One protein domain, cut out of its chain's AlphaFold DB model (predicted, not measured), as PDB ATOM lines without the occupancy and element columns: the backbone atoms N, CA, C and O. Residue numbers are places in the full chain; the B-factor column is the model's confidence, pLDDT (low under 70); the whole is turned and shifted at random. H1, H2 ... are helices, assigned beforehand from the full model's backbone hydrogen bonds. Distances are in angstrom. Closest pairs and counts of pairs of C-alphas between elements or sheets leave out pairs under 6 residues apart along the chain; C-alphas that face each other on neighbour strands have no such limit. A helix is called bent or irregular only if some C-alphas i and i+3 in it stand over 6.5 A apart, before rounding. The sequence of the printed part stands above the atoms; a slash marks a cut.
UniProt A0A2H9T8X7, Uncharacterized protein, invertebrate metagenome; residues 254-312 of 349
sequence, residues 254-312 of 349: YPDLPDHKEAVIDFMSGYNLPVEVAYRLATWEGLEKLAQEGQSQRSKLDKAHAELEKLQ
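This is residues 254 to 312 of the 349 residues of an uncharacterized protein of invertebrate metagenome (UniProt A0A2H9T8X7). One long helix, H3, sticks out as an arm with its residues 291 to 312 from a small head, in which H1 and the short H2 cross nearly at right angles. H3 joins this head at its first turns, making a corner with H2, and the arm makes the length of the whole. The printed part has 59 residues with three named helices, in the order H1, H2, H3, and no named strand; the class is all helix. It is only just extended, close to loose, with a radius of gyration of the C-alphas of 15.8 A, and it spans 50 by 21 by 14 A.

H3 takes residues 284 to 312 and is 41.5 A long, from C-alpha 284 at (185.666, 78.160, -10.408) to C-alpha 312 at (223.642, 90.414, 0.875). H2, residues 275 to 282, measures 10.5 A. H1, residues 257 to 271, measures 18.6 A and begins at C-alpha 257 at (185.425, 78.371, -23.276). H1 is irregular: C-alphas 259 and 262 are 8.1 A apart.

H3 touches H2 only at the corner by their link, with residues 286 to 290 alone; the closest C-alphas are those of Arg 280 and Gly 286, 3.8 A apart. These two run opposite ways at a steep tilt of 67 degrees. H2 touches H1, with the C-alphas of Val 264 and Ala 278 closest at 5.0 A. Their lines are about perpendicular, at 82 degrees. H1 and H3 are apart. In H2 every O i to N i+4 pair is within hydrogen-bond range; in H1 9 of 11 are, and in H3 24 of 25.

The C-alphas of Asp 259 and Gln 312 are the two farthest apart, at 50.9 A. Without residues 291 to 312, which stand free, the body spans 21 by 20 by 12 A. The printed part has no cut, and both links are tight. The mean pLDDT of the printed part is 86.2, and no printed residue is under 70.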
ATOM      1  N   TYR A 254     190.558  74.327 -23.680       87.44
ATOM      2  CA  TYR A 254     189.328  74.501 -22.912       87.44
ATOM      3  C   TYR A 254     188.124  74.498 -23.879       87.44
ATOM      4  O   TYR A 254     187.747  75.553 -24.400       87.44
ATOM      5  N   PRO A 255     187.542  73.322 -24.194       88.38
ATOM      6  CA  PRO A 255     186.440  73.201 -25.158       88.38
ATOM      7  C   PRO A 255     185.147  73.917 -24.733       88.38
ATOM      8  O   PRO A 255     184.314  74.232 -25.576       88.38
ATOM      9  N   ASP A 256     185.008  74.168 -23.433       90.25
ATOM     10  CA  ASP A 256     183.934  74.853 -22.707       90.25
ATOM     11  C   ASP A 256     184.095  76.387 -22.652       90.25
ATOM     12  O   ASP A 256     183.194  77.109 -22.225       90.25
ATOM     13  N   LEU A 257     185.204  76.926 -23.169       87.56
ATOM     14  CA  LEU A 257     185.425  78.371 -23.276       87.56
ATOM     15  C   LEU A 257     184.330  79.158 -24.040       87.56
ATOM     16  O   LEU A 257     184.111  80.312 -23.660       87.56
ATOM     17  N   PRO A 258     183.611  78.619 -25.057       89.38
ATOM     18  CA  PRO A 258     182.483  79.321 -25.676       89.38
ATOM     19  C   PRO A 258     181.398  79.727 -24.670       89.38
ATOM     20  O   PRO A 258     180.901  80.850 -24.746       89.38
ATOM     21  N   ASP A 259     181.091  78.858 -23.703       90.69
ATOM     22  CA  ASP A 259     180.003  79.042 -22.732       90.69
ATOM     23  C   ASP A 259     180.345  80.093 -21.657       90.69
ATOM     24  O   ASP A 259     179.465  80.640 -20.994       90.69
ATOM     25  N   HIS A 260     181.633  80.428 -21.519       88.56
ATOM     26  CA  HIS A 260     182.150  81.436 -20.588       88.56
ATOM     27  C   HIS A 260     182.649  82.718 -21.279       88.56
ATOM     28  O   HIS A 260     183.133  83.634 -20.611       88.56
ATOM     29  N   LYS A 261     182.526  82.812 -22.611       87.50
ATOM     30  CA  LYS A 261     183.174  83.835 -23.449       87.50
ATOM     31  C   LYS A 261     182.894  85.283 -23.027       87.50
ATOM     32  O   LYS A 261     183.809  86.101 -23.081       87.50
ATOM     33  N   GLU A 262     181.670  85.614 -22.621       88.75
ATOM     34  CA  GLU A 262     181.304  86.987 -22.229       88.75
ATOM     35  C   GLU A 262     182.046  87.421 -20.956       88.75
ATOM     36  O   GLU A 262     182.750  88.428 -20.970       88.75
ATOM     37  N   ALA A 263     182.024  86.593 -19.905       86.75
ATOM     38  CA  ALA A 263     182.773  86.847 -18.672       86.75
ATOM     39  C   ALA A 263     184.295  86.926 -18.910       86.75
ATOM     40  O   ALA A 263     184.989  87.713 -18.266       86.75
ATOM     41  N   VAL A 264     184.828  86.149 -19.862       87.88
ATOM     42  CA  VAL A 264     186.236  86.254 -20.283       87.88
ATOM     43  C   VAL A 264     186.528  87.625 -20.895       87.88
ATOM     44  O   VAL A 264     187.521  88.246 -20.525       87.88
ATOM     45  N   ILE A 265     185.667  88.131 -21.781       88.00
ATOM     46  CA  ILE A 265     185.829  89.453 -22.409       88.00
ATOM     47  C   ILE A 265     185.730  90.584 -21.369       88.00
ATOM     48  O   ILE A 265     186.522  91.529 -21.426       88.00
ATOM     49  N   ASP A 266     184.847  90.469 -20.376       89.19
ATOM     50  CA  ASP A 266     184.759  91.425 -19.264       89.19
ATOM     51  C   ASP A 266     186.049  91.447 -18.422       89.19
ATOM     52  O   ASP A 266     186.605  92.516 -18.158       89.19
ATOM     53  N   PHE A 267     186.608  90.283 -18.061       88.00
ATOM     54  CA  PHE A 267     187.887  90.229 -17.335       88.00
ATOM     55  C   PHE A 267     189.079  90.716 -18.172       88.00
ATOM     56  O   PHE A 267     189.979  91.363 -17.632       88.00
ATOM     57  N   MET A 268     189.098  90.444 -19.480       88.06
ATOM     58  CA  MET A 268     190.126  90.969 -20.383       88.06
ATOM     59  C   MET A 268     190.053  92.496 -20.492       88.06
ATOM     60  O   MET A 268     191.075  93.163 -20.353       88.06
ATOM     61  N   SER A 269     188.860  93.056 -20.706       85.38
ATOM     62  CA  SER A 269     188.674  94.501 -20.899       85.38
ATOM     63  C   SER A 269     188.843  95.310 -19.609       85.38
ATOM     64  O   SER A 269     189.417  96.397 -19.650       85.38
ATOM     65  N   GLY A 270     188.421  94.776 -18.458       84.94
ATOM     66  CA  GLY A 270     188.562  95.438 -17.158       84.94
ATOM     67  C   GLY A 270     189.982  95.431 -16.577       84.94
ATOM     68  O   GLY A 270     190.326  96.336 -15.815       84.94
ATOM     69  N   TYR A 271     190.811  94.435 -16.917       83.56
ATOM     70  CA  TYR A 271     192.110  94.205 -16.258       83.56
ATOM     71  C   TYR A 271     193.302  93.984 -17.207       83.56
ATOM     72  O   TYR A 271     194.415  93.762 -16.730       83.56
ATOM     73  N   ASN A 272     193.101  94.055 -18.529       85.25
ATOM     74  CA  ASN A 272     194.117  93.807 -19.564       85.25
ATOM     75  C   ASN A 272     194.846  92.456 -19.389       85.25
ATOM     76  O   ASN A 272     196.076  92.370 -19.421       85.25
ATOM     77  N   LEU A 273     194.068  91.400 -19.137       86.62
ATOM     78  CA  LEU A 273     194.561  90.043 -18.888       86.62
ATOM     79  C   LEU A 273     194.607  89.205 -20.181       86.62
ATOM     80  O   LEU A 273     193.738  89.373 -21.035       86.62
ATOM     81  N   PRO A 274     195.559  88.260 -20.314       87.69
ATOM     82  CA  PRO A 274     195.571  87.298 -21.416       87.69
ATOM     83  C   PRO A 274     194.416  86.292 -21.290       87.69
ATOM     84  O   PRO A 274     193.943  86.008 -20.182       87.69
ATOM     85  N   VAL A 275     193.997  85.704 -22.417       88.81
ATOM     86  CA  VAL A 275     192.738  84.928 -22.517       88.81
ATOM     87  C   VAL A 275     192.678  83.775 -21.508       88.81
ATOM     88  O   VAL A 275     191.660  83.587 -20.845       88.81
ATOM     89  N   GLU A 276     193.772  83.025 -21.327       87.38
ATOM     90  CA  GLU A 276     193.814  81.903 -20.371       87.38
ATOM     91  C   GLU A 276     193.626  82.358 -18.913       87.38
ATOM     92  O   GLU A 276     193.018  81.640 -18.121       87.38
ATOM     93  N   VAL A 277     194.119  83.542 -18.538       85.88
ATOM     94  CA  VAL A 277     193.977  84.053 -17.166       85.88
ATOM     95  C   VAL A 277     192.555  84.560 -16.935       85.88
ATOM     96  O   VAL A 277     191.961  84.229 -15.913       85.88
ATOM     97  N   ALA A 278     191.976  85.278 -17.899       88.44
ATOM     98  CA  ALA A 278     190.576  85.694 -17.845       88.44
ATOM     99  C   ALA A 278     189.615  84.485 -17.793       88.44
ATOM    100  O   ALA A 278     188.713  84.451 -16.959       88.44
ATOM    101  N   TYR A 279     189.871  83.440 -18.587       88.50
ATOM    102  CA  TYR A 279     189.152  82.161 -18.523       88.50
ATOM    103  C   TYR A 279     189.278  81.462 -17.162       88.50
ATOM    104  O   TYR A 279     188.282  81.003 -16.595       88.50
ATOM    105  N   ARG A 280     190.486  81.427 -16.586       86.19
ATOM    106  CA  ARG A 280     190.698  80.881 -15.238       86.19
ATOM    107  C   ARG A 280     190.010  81.702 -14.143       86.19
ATOM    108  O   ARG A 280     189.708  81.137 -13.106       86.19
ATOM    109  N   LEU A 281     189.760  82.998 -14.333       85.94
ATOM    110  CA  LEU A 281     189.002  83.817 -13.373       85.94
ATOM    111  C   LEU A 281     187.482  83.677 -13.549       85.94
ATOM    112  O   LEU A 281     186.754  83.727 -12.560       85.94
ATOM    113  N   ALA A 282     187.009  83.453 -14.778       87.25
ATOM    114  CA  ALA A 282     185.600  83.192 -15.080       87.25
ATOM    115  C   ALA A 282     185.111  81.808 -14.602       87.25
ATOM    116  O   ALA A 282     183.914  81.622 -14.391       87.25
ATOM    117  N   THR A 283     186.017  80.843 -14.413       87.25
ATOM    118  CA  THR A 283     185.691  79.457 -14.032       87.25
ATOM    119  C   THR A 283     186.180  79.109 -12.625       87.25
ATOM    120  O   THR A 283     187.335  79.340 -12.274       87.25
ATOM    121  N   TRP A 284     185.322  78.492 -11.801       77.44
ATOM    122  CA  TRP A 284     185.666  78.160 -10.408       77.44
ATOM    123  C   TRP A 284     186.884  77.226 -10.295       77.44
ATOM    124  O   TRP A 284     187.796  77.481  -9.509       77.44
ATOM    125  N   GLU A 285     186.948  76.180 -11.125       78.94
ATOM    126  CA  GLU A 285     188.113  75.287 -11.167       78.94
ATOM    127  C   GLU A 285     189.395  75.988 -11.631       78.94
ATOM    128  O   GLU A 285     190.495  75.629 -11.202       78.94
ATOM    129  N   GLY A 286     189.272  76.955 -12.544       76.25
ATOM    130  CA  GLY A 286     190.390  77.770 -12.995       76.25
ATOM    131  C   GLY A 286     190.937  78.631 -11.861       76.25
ATOM    132  O   GLY A 286     192.153  78.698 -11.677       76.25
ATOM    133  N   LEU A 287     190.041  79.209 -11.060       81.00
ATOM    134  CA  LEU A 287     190.364  80.101  -9.953       81.00
ATOM    135  C   LEU A 287     191.010  79.337  -8.793       81.00
ATOM    136  O   LEU A 287     191.980  79.827  -8.212       81.00
ATOM    137  N   GLU A 288     190.564  78.110  -8.506       83.25
ATOM    138  CA  GLU A 288     191.241  77.236  -7.540       83.25
ATOM    139  C   GLU A 288     192.673  76.901  -7.996       83.25
ATOM    140  O   GLU A 288     193.625  77.075  -7.231       83.25
ATOM    141  N   LYS A 289     192.856  76.497  -9.264       81.06
ATOM    142  CA  LYS A 289     194.184  76.211  -9.842       81.06
ATOM    143  C   LYS A 289     195.092  77.449  -9.785       81.06
ATOM    144  O   LYS A 289     196.251  77.335  -9.390       81.06
ATOM    145  N   LEU A 290     194.565  78.637 -10.089       82.50
ATOM    146  CA  LEU A 290     195.296  79.910 -10.017       82.50
ATOM    147  C   LEU A 290     195.677  80.267  -8.563       82.50
ATOM    148  O   LEU A 290     196.799  80.705  -8.308       82.50
ATOM    149  N   ALA A 291     194.807  80.004  -7.585       82.38
ATOM    150  CA  ALA A 291     195.118  80.187  -6.166       82.38
ATOM    151  C   ALA A 291     196.233  79.237  -5.680       82.38
ATOM    152  O   ALA A 291     197.152  79.675  -4.979       82.38
ATOM    153  N   GLN A 292     196.201  77.961  -6.084       86.69
ATOM    154  CA  GLN A 292     197.256  76.982  -5.785       86.69
ATOM    155  C   GLN A 292     198.595  77.371  -6.444       86.69
ATOM    156  O   GLN A 292     199.640  77.392  -5.784       86.69
ATOM    157  N   GLU A 293     198.575  77.757  -7.725       86.12
ATOM    158  CA  GLU A 293     199.746  78.276  -8.440       86.12
ATOM    159  C   GLU A 293     200.320  79.518  -7.740       86.12
ATOM    160  O   GLU A 293     201.526  79.568  -7.482       86.12
ATOM    161  N   GLY A 294     199.473  80.476  -7.351       85.50
ATOM    162  CA  GLY A 294     199.854  81.699  -6.638       85.50
ATOM    163  C   GLY A 294     200.518  81.437  -5.283       85.50
ATOM    164  O   GLY A 294     201.559  82.028  -4.985       85.50
ATOM    165  N   GLN A 295     199.995  80.495  -4.488       85.81
ATOM    166  CA  GLN A 295     200.660  80.039  -3.259       85.81
ATOM    167  C   GLN A 295     202.041  79.433  -3.556       85.81
ATOM    168  O   GLN A 295     203.018  79.740  -2.864       85.81
ATOM    169  N   SER A 296     202.160  78.632  -4.624       88.62
ATOM    170  CA  SER A 296     203.444  78.053  -5.033       88.62
ATOM    171  C   SER A 296     204.465  79.130  -5.430       88.62
ATOM    172  O   SER A 296     205.621  79.055  -5.006       88.62
ATOM    173  N   GLN A 297     204.046  80.159  -6.180       86.88
ATOM    174  CA  GLN A 297     204.913  81.251  -6.630       86.88
ATOM    175  C   GLN A 297     205.330  82.149  -5.463       86.88
ATOM    176  O   GLN A 297     206.510  82.485  -5.359       86.88
ATOM    177  N   ARG A 298     204.424  82.443  -4.520       86.56
ATOM    178  CA  ARG A 298     204.771  83.135  -3.272       86.56
ATOM    179  C   ARG A 298     205.862  82.382  -2.506       86.56
ATOM    180  O   ARG A 298     206.894  82.966  -2.205       86.56
ATOM    181  N   SER A 299     205.722  81.063  -2.341       88.44
ATOM    182  CA  SER A 299     206.744  80.237  -1.674       88.44
ATOM    183  C   SER A 299     208.107  80.201  -2.389       88.44
ATOM    184  O   SER A 299     209.115  79.860  -1.769       88.44
ATOM    185  N   LYS A 300     208.159  80.519  -3.693       88.25
ATOM    186  CA  LYS A 300     209.407  80.666  -4.461       88.25
ATOM    187  C   LYS A 300     209.993  82.069  -4.311       88.25
ATOM    188  O   LYS A 300     211.200  82.175  -4.135       88.25
ATOM    189  N   LEU A 301     209.164  83.115  -4.316       86.12
ATOM    190  CA  LEU A 301     209.596  84.485  -4.016       86.12
ATOM    191  C   LEU A 301     210.154  84.590  -2.592       86.12
ATOM    192  O   LEU A 301     211.242  85.122  -2.419       86.12
ATOM    193  N   ASP A 302     209.489  84.001  -1.596       89.94
ATOM    194  CA  ASP A 302     209.969  83.975  -0.207       89.94
ATOM    195  C   ASP A 302     211.353  83.291  -0.099       89.94
ATOM    196  O   ASP A 302     212.233  83.756   0.629       89.94
ATOM    197  N   LYS A 303     211.593  82.223  -0.880       91.00
ATOM    198  CA  LYS A 303     212.910  81.561  -0.986       91.00
ATOM    199  C   LYS A 303     213.944  82.432  -1.698       91.00
ATOM    200  O   LYS A 303     215.044  82.584  -1.178       91.00
ATOM    201  N   ALA A 304     213.595  83.035  -2.835       87.31
ATOM    202  CA  ALA A 304     214.484  83.912  -3.594       87.31
ATOM    203  C   ALA A 304     214.876  85.168  -2.795       87.31
ATOM    204  O   ALA A 304     216.036  85.570  -2.809       87.31
ATOM    205  N   HIS A 305     213.949  85.743  -2.022       88.69
ATOM    206  CA  HIS A 305     214.244  86.813  -1.069       88.69
ATOM    207  C   HIS A 305     215.161  86.332   0.060       88.69
ATOM    208  O   HIS A 305     216.131  87.017   0.370       88.69
ATOM    209  N   ALA A 306     214.928  85.147   0.635       87.00
ATOM    210  CA  ALA A 306     215.824  84.576   1.643       87.00
ATOM    211  C   ALA A 306     217.222  84.225   1.087       87.00
ATOM    212  O   ALA A 306     218.199  84.225   1.833       87.00
ATOM    213  N   GLU A 307     217.348  83.927  -0.207       85.56
ATOM    214  CA  GLU A 307     218.632  83.717  -0.887       85.56
ATOM    215  C   GLU A 307     219.335  85.039  -1.212       85.56
ATOM    216  O   GLU A 307     220.519  85.171  -0.905       85.56
ATOM    217  N   LEU A 308     218.617  86.056  -1.697       85.25
ATOM    218  CA  LEU A 308     219.144  87.417  -1.842       85.25
ATOM    219  C   LEU A 308     219.602  88.000  -0.501       85.25
ATOM    220  O   LEU A 308     220.683  88.575  -0.429       85.25
ATOM    221  N   GLU A 309     218.840  87.811   0.577       85.00
ATOM    222  CA  GLU A 309     219.212  88.291   1.910       85.00
ATOM    223  C   GLU A 309     220.447  87.546   2.457       85.00
ATOM    224  O   GLU A 309     221.320  88.161   3.070       85.00
ATOM    225  N   LYS A 310     220.591  86.237   2.184       84.38
ATOM    226  CA  LYS A 310     221.831  85.487   2.473       84.38
ATOM    227  C   LYS A 310     223.014  86.015   1.663       84.38
ATOM    228  O   LYS A 310     224.089  86.183   2.229       84.38
ATOM    229  N   LEU A 311     222.835  86.286   0.369       81.56
ATOM    230  CA  LEU A 311     223.888  86.815  -0.502       81.56
ATOM    231  C   LEU A 311     224.303  88.236  -0.094       81.56
ATOM    232  O   LEU A 311     225.495  88.517  -0.033       81.56
ATOM    233  N   GLN A 312     223.357  89.099   0.287       81.00
ATOM    234  CA  GLN A 312     223.642  90.414   0.875       81.00
ATOM    235  C   GLN A 312     224.383  90.292   2.213       81.00
ATOM    236  O   GLN A 312     225.373  90.991   2.429       81.00
TER     237      GLN A 312